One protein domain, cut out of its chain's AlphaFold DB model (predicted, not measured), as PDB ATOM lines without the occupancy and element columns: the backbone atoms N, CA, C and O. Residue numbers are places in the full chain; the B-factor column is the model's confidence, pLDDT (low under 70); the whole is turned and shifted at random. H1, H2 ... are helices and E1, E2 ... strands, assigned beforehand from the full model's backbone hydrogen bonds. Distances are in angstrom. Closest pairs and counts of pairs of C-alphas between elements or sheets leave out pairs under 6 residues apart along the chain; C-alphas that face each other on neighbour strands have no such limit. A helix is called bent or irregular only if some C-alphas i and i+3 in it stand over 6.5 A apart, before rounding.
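This is residues 40 to 135 of the 152 residues of an uncharacterized protein of Veillonella sp. 6_1_27 (UniProt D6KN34). A twisted sheet of five strands stands between two helices, H1 over one face at the E6 edge and H2 over the opposite face at the E2 and E3 end. The short strand E1 lies on the H1 side of the sheet, near H1 and one end of E3, and a long loop, residues 86 to 101, swings wide past them. The printed part has 96 residues, with two named helices and six named strands in the order E1 E2 E3 E4 E5 H1 E6 H2; the sheet is mixed, in the order E2 E3 E4 E5 E6, and the class is mixed, helices and strands. It is compact, with a radius of gyration of the C-alphas of 12.4 A, and spans 35 by 29 by 20 A.

E1, residues 46 to 49, pairs with no named strand, but residues 40 to 41 pair antiparallel with its residues 46 to 47. E2, residues 54 to 58, E3, residues 61 to 66, E4, residues 69 to 74, and E5, residues 81 to 85, form a meander, each strand the antiparallel neighbour of the one before, and each successive two make a hairpin. N 56 and O 63 are 2.9 A apart across E2 and E3, N 64 and O 71 2.8 A across E3 and E4, and N 72 and O 82 2.8 A across E4 and E5, within hydrogen-bond range. The closest C-alphas of E1 and E3 are those of Asn 49 and Gly 66, 5.9 A apart. H1, residues 102 to 112, is on the sheet at a height over the sheet of 7.9 A, over E6, residues 113 to 115, and runs along the strands, at 21 degrees to E6 on the local plane. The closest C-alphas of E1 and H1 are those of Thr 46 and Leu 105, 6.9 A apart. E5, H1 and E6 make a strand-helix-strand unit, two parallel neighbour strands with a helix between, and its crossover is right-handed; N 114 and O 81 are 2.8 A apart, within hydrogen-bond range. H2, residues 124 to 134, is on the opposite face, over E2 and E3, at a height over the sheet of 8.8 A, and runs along the strands, at 27 degrees to E3 on the local plane; the closest C-alphas of E2 and H2 are those of Gly 54 and Ile 133, 4.2 A apart. H1 and H2 are apart. In H2 every O i to N i+4 pair is within hydrogen-bond range; in H1, 5 of 7 are.

E1 begins at C-alpha 46 (20.698, -48.392, 16.377). From first to last C-alpha E2 measures 13.8 A, E3 16.4 A, E4 16.5 A, E5 11.5 A, H1 13.3 A and H2 15.2 A. H1 is irregular: C-alphas 108 and 111 are 9.5 A apart. H2 ends at C-alpha 134 (32.141, -48.728, -3.067).

The two C-alphas farthest apart are those of Glu 95 and Glu 124, 36.8 A. The printed part has no cut, and the link E5 to H1, 16 residues, is long. Mean pLDDT of the printed part is 83.7; residues 77 to 78 and 91 to 100 are under 70.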
ATOM      1  N   VAL A  40      24.290 -53.142  12.521       83.25
ATOM      2  CA  VAL A  40      23.479 -52.697  13.660       83.25
ATOM      3  C   VAL A  40      24.322 -52.785  14.922       83.25
ATOM      4  O   VAL A  40      24.940 -53.816  15.188       83.25
ATOM      5  N   ASP A  41      24.323 -51.718  15.716       82.38
ATOM      6  CA  ASP A  41      24.823 -51.761  17.087       82.38
ATOM      7  C   ASP A  41      23.679 -52.201  18.004       82.38
ATOM      8  O   ASP A  41      22.775 -51.429  18.333       82.38
ATOM      9  N   TYR A  42      23.710 -53.473  18.403       76.31
ATOM     10  CA  TYR A  42      22.711 -54.049  19.301       76.31
ATOM     11  C   TYR A  42      22.789 -53.496  20.729       76.31
ATOM     12  O   TYR A  42      21.770 -53.486  21.417       76.31
ATOM     13  N   GLY A  43      23.958 -53.023  21.175       79.69
ATOM     14  CA  GLY A  43      24.121 -52.422  22.499       79.69
ATOM     15  C   GLY A  43      23.421 -51.068  22.594       79.69
ATOM     16  O   GLY A  43      22.761 -50.779  23.589       79.69
ATOM     17  N   LYS A  44      23.508 -50.271  21.525       80.25
ATOM     18  CA  LYS A  44      22.844 -48.961  21.405       80.25
ATOM     19  C   LYS A  44      21.476 -49.020  20.706       80.25
ATOM     20  O   LYS A  44      20.814 -47.995  20.586       80.25
ATOM     21  N   GLN A  45      21.047 -50.208  20.266       78.62
ATOM     22  CA  GLN A  45      19.807 -50.456  19.515       78.62
ATOM     23  C   GLN A  45      19.633 -49.538  18.289       78.62
ATOM     24  O   GLN A  45      18.530 -49.067  18.011       78.62
ATOM     25  N   THR A  46      20.714 -49.284  17.547       81.31
ATOM     26  CA  THR A  46      20.698 -48.392  16.377       81.31
ATOM     27  C   THR A  46      21.322 -49.037  15.146       81.31
ATOM     28  O   THR A  46      22.390 -49.647  15.207       81.31
ATOM     29  N   GLY A  47      20.672 -48.862  13.998       84.75
ATOM     30  CA  GLY A  47      21.230 -49.183  12.693       84.75
ATOM     31  C   GLY A  47      22.360 -48.222  12.339       84.75
ATOM     32  O   GLY A  47      22.193 -47.007  12.403       84.75
ATOM     33  N   LEU A  48      23.501 -48.781  11.961       87.12
ATOM     34  CA  LEU A  48      24.674 -48.077  11.454       87.12
ATOM     35  C   LEU A  48      24.672 -48.024   9.928       87.12
ATOM     36  O   LEU A  48      25.085 -47.025   9.358       87.12
ATOM     37  N   ASN A  49      24.183 -49.070   9.259       86.44
ATOM     38  CA  ASN A  49      23.960 -49.067   7.815       86.44
ATOM     39  C   ASN A  49      22.894 -50.099   7.421       86.44
ATOM     40  O   ASN A  49      22.693 -51.085   8.131       86.44
ATOM     41  N   LYS A  50      22.241 -49.906   6.274       83.88
ATOM     42  CA  LYS A  50      21.255 -50.842   5.712       83.88
ATOM     43  C   LYS A  50      21.429 -50.977   4.205       83.88
ATOM     44  O   LYS A  50      22.041 -50.113   3.580       83.88
ATOM     45  N   ASN A  51      20.888 -52.055   3.636       80.06
ATOM     46  CA  ASN A  51      21.056 -52.410   2.225       80.06
ATOM     47  C   ASN A  51      22.521 -52.281   1.776       80.06
ATOM     48  O   ASN A  51      22.829 -51.699   0.737       80.06
ATOM     49  N   MET A  52      23.432 -52.785   2.614       83.31
ATOM     50  CA  MET A  52      24.864 -52.657   2.400       83.31
ATOM     51  C   MET A  52      25.247 -53.285   1.063       83.31
ATOM     52  O   MET A  52      25.104 -54.485   0.848       83.31
ATOM     53  N   THR A  53      25.785 -52.467   0.168       82.25
ATOM     54  CA  THR A  53      26.431 -52.938  -1.056       82.25
ATOM     55  C   THR A  53      27.905 -53.232  -0.809       82.25
ATOM     56  O   THR A  53      28.523 -53.900  -1.632       82.25
ATOM     57  N   GLY A  54      28.452 -52.710   0.299       80.75
ATOM     58  CA  GLY A  54      29.852 -52.638   0.697       80.75
ATOM     59  C   GLY A  54      30.122 -53.125   2.115       80.75
ATOM     60  O   GLY A  54      29.471 -52.645   3.032       80.75
ATOM     61  N   PHE A  55      31.114 -53.996   2.307       84.75
ATOM     62  CA  PHE A  55      31.605 -54.419   3.622       84.75
ATOM     63  C   PHE A  55      33.076 -54.857   3.570       84.75
ATOM     64  O   PHE A  55      33.472 -55.531   2.612       84.75
ATOM     65  N   ALA A  56      33.854 -54.483   4.587       84.75
ATOM     66  CA  ALA A  56      35.213 -54.953   4.854       84.75
ATOM     67  C   ALA A  56      35.551 -54.810   6.349       84.75
ATOM     68  O   ALA A  56      34.942 -54.010   7.059       84.75
ATOM     69  N   THR A  57      36.553 -55.551   6.817       83.88
ATOM     70  CA  THR A  57      37.058 -55.465   8.195       83.88
ATOM     71  C   THR A  57      38.573 -55.354   8.199       83.88
ATOM     72  O   THR A  57      39.237 -56.126   7.508       83.88
ATOM     73  N   ASP A  58      39.106 -54.458   9.019       84.38
ATOM     74  CA  ASP A  58      40.531 -54.347   9.328       84.38
ATOM     75  C   ASP A  58      40.657 -53.978  10.805       84.38
ATOM     76  O   ASP A  58      40.416 -52.831  11.176       84.38
ATOM     77  N   PHE A  59      40.874 -54.982  11.660       80.94
ATOM     78  CA  PHE A  59      40.677 -54.856  13.105       80.94
ATOM     79  C   PHE A  59      41.449 -53.652  13.683       80.94
ATOM     80  O   PHE A  59      42.651 -53.537  13.455       80.94
ATOM     81  N   PRO A  60      40.797 -52.778  14.474       89.19
ATOM     82  CA  PRO A  60      39.456 -52.925  15.046       89.19
ATOM     83  C   PRO A  60      38.328 -52.273  14.233       89.19
ATOM     84  O   PRO A  60      37.266 -51.992  14.777       89.19
ATOM     85  N   TYR A  61      38.531 -51.982  12.957       89.81
ATOM     86  CA  TYR A  61      37.573 -51.240  12.151       89.81
ATOM     87  C   TYR A  61      36.697 -52.142  11.283       89.81
ATOM     88  O   TYR A  61      37.158 -53.080  10.629       89.81
ATOM     89  N   ILE A  62      35.413 -51.807  11.245       89.75
ATOM     90  CA  ILE A  62      34.442 -52.300  10.274       89.75
ATOM     91  C   ILE A  62      34.138 -51.166   9.304       89.75
ATOM     92  O   ILE A  62      33.821 -50.060   9.734       89.75
ATOM     93  N   TYR A  63      34.176 -51.454   8.008       90.31
ATOM     94  CA  TYR A  63      33.850 -50.522   6.934       90.31
ATOM     95  C   TYR A  63      32.611 -51.025   6.212       90.31
ATOM     96  O   TYR A  63      32.550 -52.190   5.821       90.31
ATOM     97  N   SER A  64      31.641 -50.149   5.986       89.31
ATOM     98  CA  SER A  64      30.435 -50.473   5.233       89.31
ATOM     99  C   SER A  64      30.046 -49.356   4.277       89.31
ATOM    100  O   SER A  64      30.318 -48.183   4.524       89.31
ATOM    101  N   ASN A  65      29.406 -49.732   3.175       89.25
ATOM    102  CA  ASN A  65      28.765 -48.811   2.247       89.25
ATOM    103  C   ASN A  65      27.350 -49.321   1.967       89.25
ATOM    104  O   ASN A  65      27.175 -50.494   1.638       89.25
ATOM    105  N   GLY A  66      26.356 -48.455   2.105       87.75
ATOM    106  CA  GLY A  66      24.941 -48.801   1.992       87.75
ATOM    107  C   GLY A  66      24.078 -47.550   1.910       87.75
ATOM    108  O   GLY A  66      24.567 -46.471   1.569       87.75
ATOM    109  N   ASP A  67      22.794 -47.679   2.233       87.38
ATOM    110  CA  ASP A  67      21.833 -46.582   2.101       87.38
ATOM    111  C   ASP A  67      22.234 -45.358   2.927       87.38
ATOM    112  O   ASP A  67      22.129 -44.234   2.440       87.38
ATOM    113  N   PHE A  68      22.745 -45.556   4.145       88.25
ATOM    114  CA  PHE A  68      23.137 -44.451   5.031       88.25
ATOM    115  C   PHE A  68      24.446 -43.783   4.602       88.25
ATOM    116  O   PHE A  68      24.777 -42.708   5.100       88.25
ATOM    117  N   GLY A  69      25.157 -44.368   3.637       91.06
ATOM    118  CA  GLY A  69      26.430 -43.889   3.114       91.06
ATOM    119  C   GLY A  69      27.593 -44.782   3.526       91.06
ATOM    120  O   GLY A  69      27.433 -45.996   3.699       91.06
ATOM    121  N   ILE A  70      28.771 -44.170   3.654       92.81
ATOM    122  CA  ILE A  70      30.008 -44.855   4.039       92.81
ATOM    123  C   ILE A  70      30.151 -44.745   5.551       92.81
ATOM    124  O   ILE A  70      30.212 -43.636   6.081       92.81
ATOM    125  N   VAL A  71      30.223 -45.884   6.236       93.25
ATOM    126  CA  VAL A  71      30.291 -45.947   7.699       93.25
ATOM    127  C   VAL A  71      31.490 -46.771   8.128       93.25
ATOM    128  O   VAL A  71      31.659 -47.905   7.679       93.25
ATOM    129  N   VAL A  72      32.302 -46.198   9.012       93.50
ATOM    130  CA  VAL A  72      33.475 -46.830   9.612       93.50
ATOM    131  C   VAL A  72      33.302 -46.865  11.123       93.50
ATOM    132  O   VAL A  72      33.162 -45.823  11.759       93.50
ATOM    133  N   VAL A  73      33.314 -48.062  11.696       91.56
ATOM    134  CA  VAL A  73      33.053 -48.301  13.120       91.56
ATOM    135  C   VAL A  73      34.292 -48.908  13.742       91.56
ATOM    136  O   VAL A  73      34.779 -49.925  13.258       91.56
ATOM    137  N   ASN A  74      34.795 -48.310  14.814       91.25
ATOM    138  CA  ASN A  74      35.780 -48.957  15.674       91.25
ATOM    139  C   ASN A  74      35.047 -49.905  16.639       91.25
ATOM    140  O   ASN A  74      34.115 -49.476  17.305       91.25
ATOM    141  N   VAL A  75      35.427 -51.182  16.715       84.31
ATOM    142  CA  VAL A  75      34.752 -52.189  17.562       84.31
ATOM    143  C   VAL A  75      35.384 -52.379  18.943       84.31
ATOM    144  O   VAL A  75      34.931 -53.222  19.717       84.31
ATOM    145  N   LEU A  76      36.437 -51.628  19.274       81.69
ATOM    146  CA  LEU A  76      36.994 -51.621  20.630       81.69
ATOM    147  C   LEU A  76      36.038 -50.926  21.615       81.69
ATOM    148  O   LEU A  76      35.205 -50.122  21.195       81.69
ATOM    149  N   PRO A  77      36.131 -51.211  22.931       54.97
ATOM    150  CA  PRO A  77      35.388 -50.451  23.935       54.97
ATOM    151  C   PRO A  77      35.710 -48.957  23.751       54.97
ATOM    152  O   PRO A  77      36.886 -48.614  23.680       54.97
ATOM    153  N   TYR A  78      34.676 -48.111  23.626       57.62
ATOM    154  CA  TYR A  78      34.713 -46.702  23.153       57.62
ATOM    155  C   TYR A  78      34.793 -46.509  21.629       57.62
ATOM    156  O   TYR A  78      35.371 -45.547  21.121       57.62
ATOM    157  N   GLY A  79      34.215 -47.452  20.891       75.31
ATOM    158  CA  GLY A  79      34.156 -47.448  19.442       75.31
ATOM    159  C   GLY A  79      33.527 -46.191  18.847       75.31
ATOM    160  O   GLY A  79      32.322 -45.977  18.968       75.31
ATOM    161  N   THR A  80      34.330 -45.381  18.161       90.50
ATOM    162  CA  THR A  80      33.842 -44.244  17.380       90.50
ATOM    163  C   THR A  80      33.164 -44.705  16.096       90.50
ATOM    164  O   THR A  80      33.556 -45.702  15.478       90.50
ATOM    165  N   VAL A  81      32.164 -43.938  15.667       93.12
ATOM    166  CA  VAL A  81      31.489 -44.115  14.382       93.12
ATOM    167  C   VAL A  81      31.802 -42.913  13.516       93.12
ATOM    168  O   VAL A  81      31.403 -41.795  13.819       93.12
ATOM    169  N   ARG A  82      32.510 -43.147  12.417       94.69
ATOM    170  CA  ARG A  82      32.737 -42.157  11.365       94.69
ATOM    171  C   ARG A  82      31.778 -42.425  10.224       94.69
ATOM    172  O   ARG A  82      31.709 -43.552   9.737       94.69
ATOM    173  N   ILE A  83      31.058 -41.404   9.781       93.75
ATOM    174  CA  ILE A  83      30.079 -41.534   8.702       93.75
ATOM    175  C   ILE A  83      30.232 -40.412   7.685       93.75
ATOM    176  O   ILE A  83      30.254 -39.244   8.054       93.75
ATOM    177  N   ILE A  84      30.284 -40.773   6.401       93.81
ATOM    178  CA  ILE A  84      29.938 -39.859   5.308       93.81
ATOM    179  C   ILE A  84      28.470 -40.130   4.973       93.81
ATOM    180  O   ILE A  84      28.172 -41.165   4.362       93.81
ATOM    181  N   PRO A  85      27.542 -39.260   5.401       91.06
ATOM    182  CA  PRO A  85      26.123 -39.534   5.304       91.06
ATOM    183  C   PRO A  85      25.634 -39.417   3.859       91.06
ATOM    184  O   PRO A  85      25.784 -38.392   3.198       91.06
ATOM    185  N   ASN A  86      24.927 -40.438   3.389       88.12
ATOM    186  CA  ASN A  86      24.053 -40.311   2.234       88.12
ATOM    187  C   ASN A  86      22.654 -39.906   2.714       88.12
ATOM    188  O   ASN A  86      21.790 -40.747   2.958       88.12
ATOM    189  N   HIS A  87      22.412 -38.596   2.824       81.19
ATOM    190  CA  HIS A  87      21.145 -38.035   3.319       81.19
ATOM    191  C   HIS A  87      19.885 -38.577   2.619       81.19
ATOM    192  O   HIS A  87      18.812 -38.579   3.217       81.19
ATOM    193  N   LYS A  88      19.996 -39.056   1.372       81.81
ATOM    194  CA  LYS A  88      18.865 -39.629   0.626       81.81
ATOM    195  C   LYS A  88      18.452 -41.022   1.104       81.81
ATOM    196  O   LYS A  88      17.304 -41.388   0.877       81.81
ATOM    197  N   GLY A  89      19.359 -41.795   1.702       72.38
ATOM    198  CA  GLY A  89      19.068 -43.160   2.151       72.38
ATOM    199  C   GLY A  89      18.661 -43.274   3.621       72.38
ATOM    200  O   GLY A  89      18.246 -44.350   4.054       72.38
ATOM    201  N   PHE A  90      18.719 -42.182   4.389       76.94
ATOM    202  CA  PHE A  90      18.159 -42.155   5.741       76.94
ATOM    203  C   PHE A  90      16.633 -42.162   5.714       76.94
ATOM    204  O   PHE A  90      15.999 -41.489   4.894       76.94
ATOM    205  N   SER A  91      16.040 -42.897   6.654       68.06
ATOM    206  CA  SER A  91      14.590 -42.891   6.816       68.06
ATOM    207  C   SER A  91      14.112 -41.570   7.421       68.06
ATOM    208  O   SER A  91      14.760 -40.997   8.297       68.06
ATOM    209  N   LYS A  92      12.947 -41.089   6.975       66.44
ATOM    210  CA  LYS A  92      12.257 -39.941   7.591       66.44
ATOM    211  C   LYS A  92      11.402 -40.355   8.792       66.44
ATOM    212  O   LYS A  92      11.053 -39.509   9.608       66.44
ATOM    213  N   THR A  93      11.067 -41.640   8.889       59.31
ATOM    214  CA  THR A  93      10.211 -42.244   9.914       59.31
ATOM    215  C   THR A  93      10.919 -43.446  10.530       59.31
ATOM    216  O   THR A  93      11.545 -44.237   9.826       59.31
ATOM    217  N   PHE A  94      10.844 -43.590  11.852       56.19
ATOM    218  CA  PHE A  94      11.391 -44.765  12.526       56.19
ATOM    219  C   PHE A  94      10.400 -45.927  12.396       56.19
ATOM    220  O   PHE A  94       9.368 -45.937  13.065       56.19
ATOM    221  N   GLU A  95      10.696 -46.880  11.515       60.03
ATOM    222  CA  GLU A  95       9.865 -48.078  11.302       60.03
ATOM    223  C   GLU A  95      10.495 -49.331  11.923       60.03
ATOM    224  O   GLU A  95       9.786 -50.230  12.377       60.03
ATOM    225  N   SER A  96      11.825 -49.373  12.021       57.91
ATOM    226  CA  SER A  96      12.573 -50.460  12.646       57.91
ATOM    227  C   SER A  96      13.929 -49.968  13.178       57.91
ATOM    228  O   SER A  96      14.412 -48.926  12.737       57.91
ATOM    229  N   PRO A  97      14.613 -50.724  14.061       52.09
ATOM    230  CA  PRO A  97      15.989 -50.418  14.470       52.09
ATOM    231  C   PRO A  97      16.985 -50.323  13.300       52.09
ATOM    232  O   PRO A  97      18.035 -49.706  13.450       52.09
ATOM    233  N   ALA A  98      16.662 -50.906  12.139       54.62
ATOM    234  CA  ALA A  98      17.447 -50.788  10.911       54.62
ATOM    235  C   ALA A  98      17.151 -49.494  10.126       54.62
ATOM    236  O   ALA A  98      17.960 -49.096   9.292       54.62
ATOM    237  N   ASP A  99      16.041 -48.809  10.412       59.84
ATOM    238  CA  ASP A  99      15.637 -47.522   9.830       59.84
ATOM    239  C   ASP A  99      16.087 -46.353  10.702       59.84
ATOM    240  O   ASP A  99      15.309 -45.472  11.073       59.84
ATOM    241  N   SER A 100      17.376 -46.355  11.037       60.34
ATOM    242  CA  SER A 100      17.972 -45.233  11.745       60.34
ATOM    243  C   SER A 100      17.958 -43.973  10.873       60.34
ATOM    244  O   SER A 100      17.987 -44.016   9.637       60.34
ATOM    245  N   ASN A 101      17.892 -42.830  11.540       70.69
ATOM    246  CA  ASN A 101      18.104 -41.522  10.943       70.69
ATOM    247  C   ASN A 101      19.321 -40.875  11.623       70.69
ATOM    248  O   ASN A 101      19.829 -41.368  12.634       70.69
ATOM    249  N   LEU A 102      19.809 -39.769  11.062       78.44
ATOM    250  CA  LEU A 102      20.998 -39.106  11.599       78.44
ATOM    251  C   LEU A 102      20.809 -38.637  13.055       78.44
ATOM    252  O   LEU A 102      21.757 -38.678  13.831       78.44
ATOM    253  N   GLU A 103      19.588 -38.262  13.443       82.44
ATOM    254  CA  GLU A 103      19.247 -37.823  14.803       82.44
ATOM    255  C   GLU A 103      19.369 -38.967  15.826       82.44
ATOM    256  O   GLU A 103      19.938 -38.782  16.902       82.44
ATOM    257  N   TYR A 104      18.909 -40.177  15.491       81.19
ATOM    258  CA  TYR A 104      19.077 -41.355  16.347       81.19
ATOM    259  C   TYR A 104      20.547 -41.746  16.500       81.19
ATOM    260  O   TYR A 104      20.978 -42.037  17.616       81.19
ATOM    261  N   LEU A 105      21.331 -41.692  15.416       86.00
ATOM    262  CA  LEU A 105      22.780 -41.909  15.484       86.00
ATOM    263  C   LEU A 105      23.456 -40.882  16.399       86.00
ATOM    264  O   LEU A 105      24.249 -41.262  17.261       86.00
ATOM    265  N   GLN A 106      23.104 -39.602  16.260       89.06
ATOM    266  CA  GLN A 106      23.615 -38.526  17.113       89.06
ATOM    267  C   GLN A 106      23.240 -38.739  18.581       89.06
ATOM    268  O   GLN A 106      24.078 -38.571  19.458       89.06
ATOM    269  N   LYS A 107      22.009 -39.171  18.867       88.75
ATOM    270  CA  LYS A 107      21.567 -39.470  20.234       88.75
ATOM    271  C   LYS A 107      22.286 -40.680  20.840       88.75
ATOM    272  O   LYS A 107      22.536 -40.694  22.041       88.75
ATOM    273  N   ALA A 108      22.575 -41.699  20.032       87.69
ATOM    274  CA  ALA A 108      23.174 -42.952  20.485       87.69
ATOM    275  C   ALA A 108      24.686 -42.849  20.736       87.69
ATOM    276  O   ALA A 108      25.198 -43.484  21.658       87.69
ATOM    277  N   TYR A 109      25.397 -42.082  19.909       89.19
ATOM    278  CA  TYR A 109      26.857 -41.978  19.963       89.19
ATOM    279  C   TYR A 109      27.352 -40.633  20.498       89.19
ATOM    280  O   TYR A 109      28.463 -40.581  21.012       89.19
ATOM    281  N   GLY A 110      26.554 -39.562  20.436       90.88
ATOM    282  CA  GLY A 110      26.965 -38.237  20.902       90.88
ATOM    283  C   GLY A 110      28.304 -37.825  20.294       90.88
ATOM    284  O   GLY A 110      28.461 -37.827  19.075       90.88
ATOM    285  N   ASP A 111      29.282 -37.558  21.157       91.12
ATOM    286  CA  ASP A 111      30.643 -37.162  20.774       91.12
ATOM    287  C   ASP A 111      31.451 -38.289  20.095       91.12
ATOM    288  O   ASP A 111      32.464 -38.027  19.448       91.12
ATOM    289  N   GLU A 112      31.015 -39.550  20.204       91.75
ATOM    290  CA  GLU A 112      31.627 -40.692  19.508       91.75
ATOM    291  C   GLU A 112      31.205 -40.772  18.028       91.75
ATOM    292  O   GLU A 112      31.781 -41.559  17.270       91.75
ATOM    293  N   LEU A 113      30.209 -39.976  17.606       93.56
ATOM    294  CA  LEU A 113      29.798 -39.854  16.210       93.56
ATOM    295  C   LEU A 113      30.561 -38.723  15.524       93.56
ATOM    296  O   LEU A 113      30.408 -37.549  15.848       93.56
ATOM    297  N   ILE A 114      31.307 -39.076  14.488       94.38
ATOM    298  CA  ILE A 114      32.051 -38.135  13.661       94.38
ATOM    299  C   ILE A 114      31.415 -38.126  12.273       94.38
ATOM    300  O   ILE A 114      31.495 -39.100  11.522       94.38
ATOM    301  N   ILE A 115      30.783 -37.009  11.928       93.50
ATOM    302  CA  ILE A 115      30.216 -36.788  10.598       93.50
ATOM    303  C   ILE A 115      31.303 -36.173   9.716       93.50
ATOM    304  O   ILE A 115      31.942 -35.193  10.096       93.50
ATOM    305  N   LEU A 116      31.527 -36.781   8.558       94.25
ATOM    306  CA  LEU A 116      32.528 -36.393   7.574       94.25
ATOM    307  C   LEU A 116      31.836 -35.935   6.286       94.25
ATOM    308  O   LEU A 116      30.784 -36.459   5.920       94.25
ATOM    309  N   ASP A 117      32.463 -35.006   5.573       92.31
ATOM    310  CA  ASP A 117      31.953 -34.427   4.328       92.31
ATOM    311  C   ASP A 117      32.506 -35.142   3.086       92.31
ATOM    312  O   ASP A 117      31.834 -35.226   2.057       92.31
ATOM    313  N   SER A 118      33.738 -35.658   3.163       92.75
ATOM    314  CA  SER A 118      34.433 -36.293   2.036       92.75
ATOM    315  C   SER A 118      35.286 -37.485   2.465       92.75
ATOM    316  O   SER A 118      35.765 -37.571   3.597       92.75
ATOM    317  N   ILE A 119      35.543 -38.382   1.506       92.31
ATOM    318  CA  ILE A 119      36.461 -39.516   1.660       92.31
ATOM    319  C   ILE A 119      37.898 -39.077   1.966       92.31
ATOM    320  O   ILE A 119      38.657 -39.852   2.537       92.31
ATOM    321  N   ASP A 120      38.268 -37.839   1.631       93.94
ATOM    322  CA  ASP A 120      39.611 -37.287   1.861       93.94
ATOM    323  C   ASP A 120      39.938 -37.092   3.346       93.94
ATOM    324  O   ASP A 120      41.101 -36.935   3.709       93.94
ATOM    325  N   GLN A 121      38.923 -37.128   4.212       95.75
ATOM    326  CA  GLN A 121      39.098 -37.088   5.664       95.75
ATOM    327  C   GLN A 121      39.498 -38.454   6.253       95.75
ATOM    328  O   GLN A 121      39.778 -38.541   7.448       95.75
ATOM    329  N   PHE A 122      39.542 -39.513   5.436       93.25
ATOM    330  CA  PHE A 122      40.096 -40.815   5.805       93.25
ATOM    331  C   PHE A 122      41.571 -40.941   5.403       93.25
ATOM    332  O   PHE A 122      42.043 -40.323   4.444       93.25
ATOM    333  N   SER A 123      42.305 -41.803   6.108       92.38
ATOM    334  CA  SER A 123      43.690 -42.121   5.749       92.38
ATOM    335  C   SER A 123      43.796 -42.754   4.353       92.38
ATOM    336  O   SER A 123      42.818 -43.239   3.785       92.38
ATOM    337  N   GLU A 124      44.996 -42.740   3.764       92.75
ATOM    338  CA  GLU A 124      45.261 -43.385   2.464       92.75
ATOM    339  C   GLU A 124      44.858 -44.868   2.453       92.75
ATOM    340  O   GLU A 124      44.255 -45.348   1.493       92.75
ATOM    341  N   ASP A 125      45.149 -45.599   3.529       89.94
ATOM    342  CA  ASP A 125      44.845 -47.029   3.607       89.94
ATOM    343  C   ASP A 125      43.343 -47.289   3.766       89.94
ATOM    344  O   ASP A 125      42.786 -48.141   3.070       89.94
ATOM    345  N   GLU A 126      42.653 -46.480   4.570       91.88
ATOM    346  CA  GLU A 126      41.191 -46.520   4.660       91.88
ATOM    347  C   GLU A 126      40.531 -46.173   3.326       91.88
ATOM    348  O   GLU A 126      39.578 -46.838   2.923       91.88
ATOM    349  N   ARG A 127      41.051 -45.181   2.591       93.31
ATOM    350  CA  ARG A 127      40.533 -44.818   1.265       93.31
ATOM    351  C   ARG A 127      40.649 -45.961   0.266       93.31
ATOM    352  O   ARG A 127      39.726 -46.147  -0.526       93.31
ATOM    353  N   LYS A 128      41.709 -46.775   0.324       90.62
ATOM    354  CA  LYS A 128      41.806 -47.999  -0.493       90.62
ATOM    355  C   LYS A 128      40.679 -48.969  -0.147       90.62
ATOM    356  O   LYS A 128      39.971 -49.403  -1.053       90.62
ATOM    357  N   ILE A 129      40.449 -49.249   1.138       87.62
ATOM    358  CA  ILE A 129      39.364 -50.140   1.586       87.62
ATOM    359  C   ILE A 129      37.996 -49.587   1.157       87.62
ATOM    360  O   ILE A 129      37.190 -50.309   0.570       87.62
ATOM    361  N   ILE A 130      37.757 -48.292   1.381       90.62
ATOM    362  CA  ILE A 130      36.529 -47.589   0.988       90.62
ATOM    363  C   ILE A 130      36.315 -47.679  -0.527       90.62
ATOM    364  O   ILE A 130      35.202 -47.948  -0.978       90.62
ATOM    365  N   SER A 131      37.373 -47.512  -1.324       90.19
ATOM    366  CA  SER A 131      37.288 -47.649  -2.778       90.19
ATOM    367  C   SER A 131      36.848 -49.056  -3.189       90.19
ATOM    368  O   SER A 131      35.988 -49.188  -4.052       90.19
ATOM    369  N   GLU A 132      37.337 -50.109  -2.527       87.25
ATOM    370  CA  GLU A 132      36.944 -51.493  -2.817       87.25
ATOM    371  C   GLU A 132      35.481 -51.771  -2.448       87.25
ATOM    372  O   GLU A 132      34.744 -52.387  -3.219       87.25
ATOM    373  N   ILE A 133      35.009 -51.292  -1.293       84.50
ATOM    374  CA  ILE A 133      33.626 -51.540  -0.857       84.50
ATOM    375  C   ILE A 133      32.585 -50.687  -1.599       84.50
ATOM    376  O   ILE A 133      31.401 -51.028  -1.577       84.50
ATOM    377  N   THR A 134      33.007 -49.609  -2.264       86.75
ATOM    378  CA  THR A 134      32.141 -48.728  -3.067       86.75
ATOM    379  C   THR A 134      32.099 -49.103  -4.554       86.75
ATOM    380  O   THR A 134      31.239 -48.594  -5.279       86.75
ATOM    381  N   LYS A 135      32.958 -50.024  -5.027       82.56
ATOM    382  CA  LYS A 135      32.886 -50.558  -6.399       82.56
ATOM    383  C   LYS A 135      31.521 -51.196  -6.663       82.56
ATOM    384  O   LYS A 135      31.025 -51.996  -5.874       82.56
TER     385      LYS A 135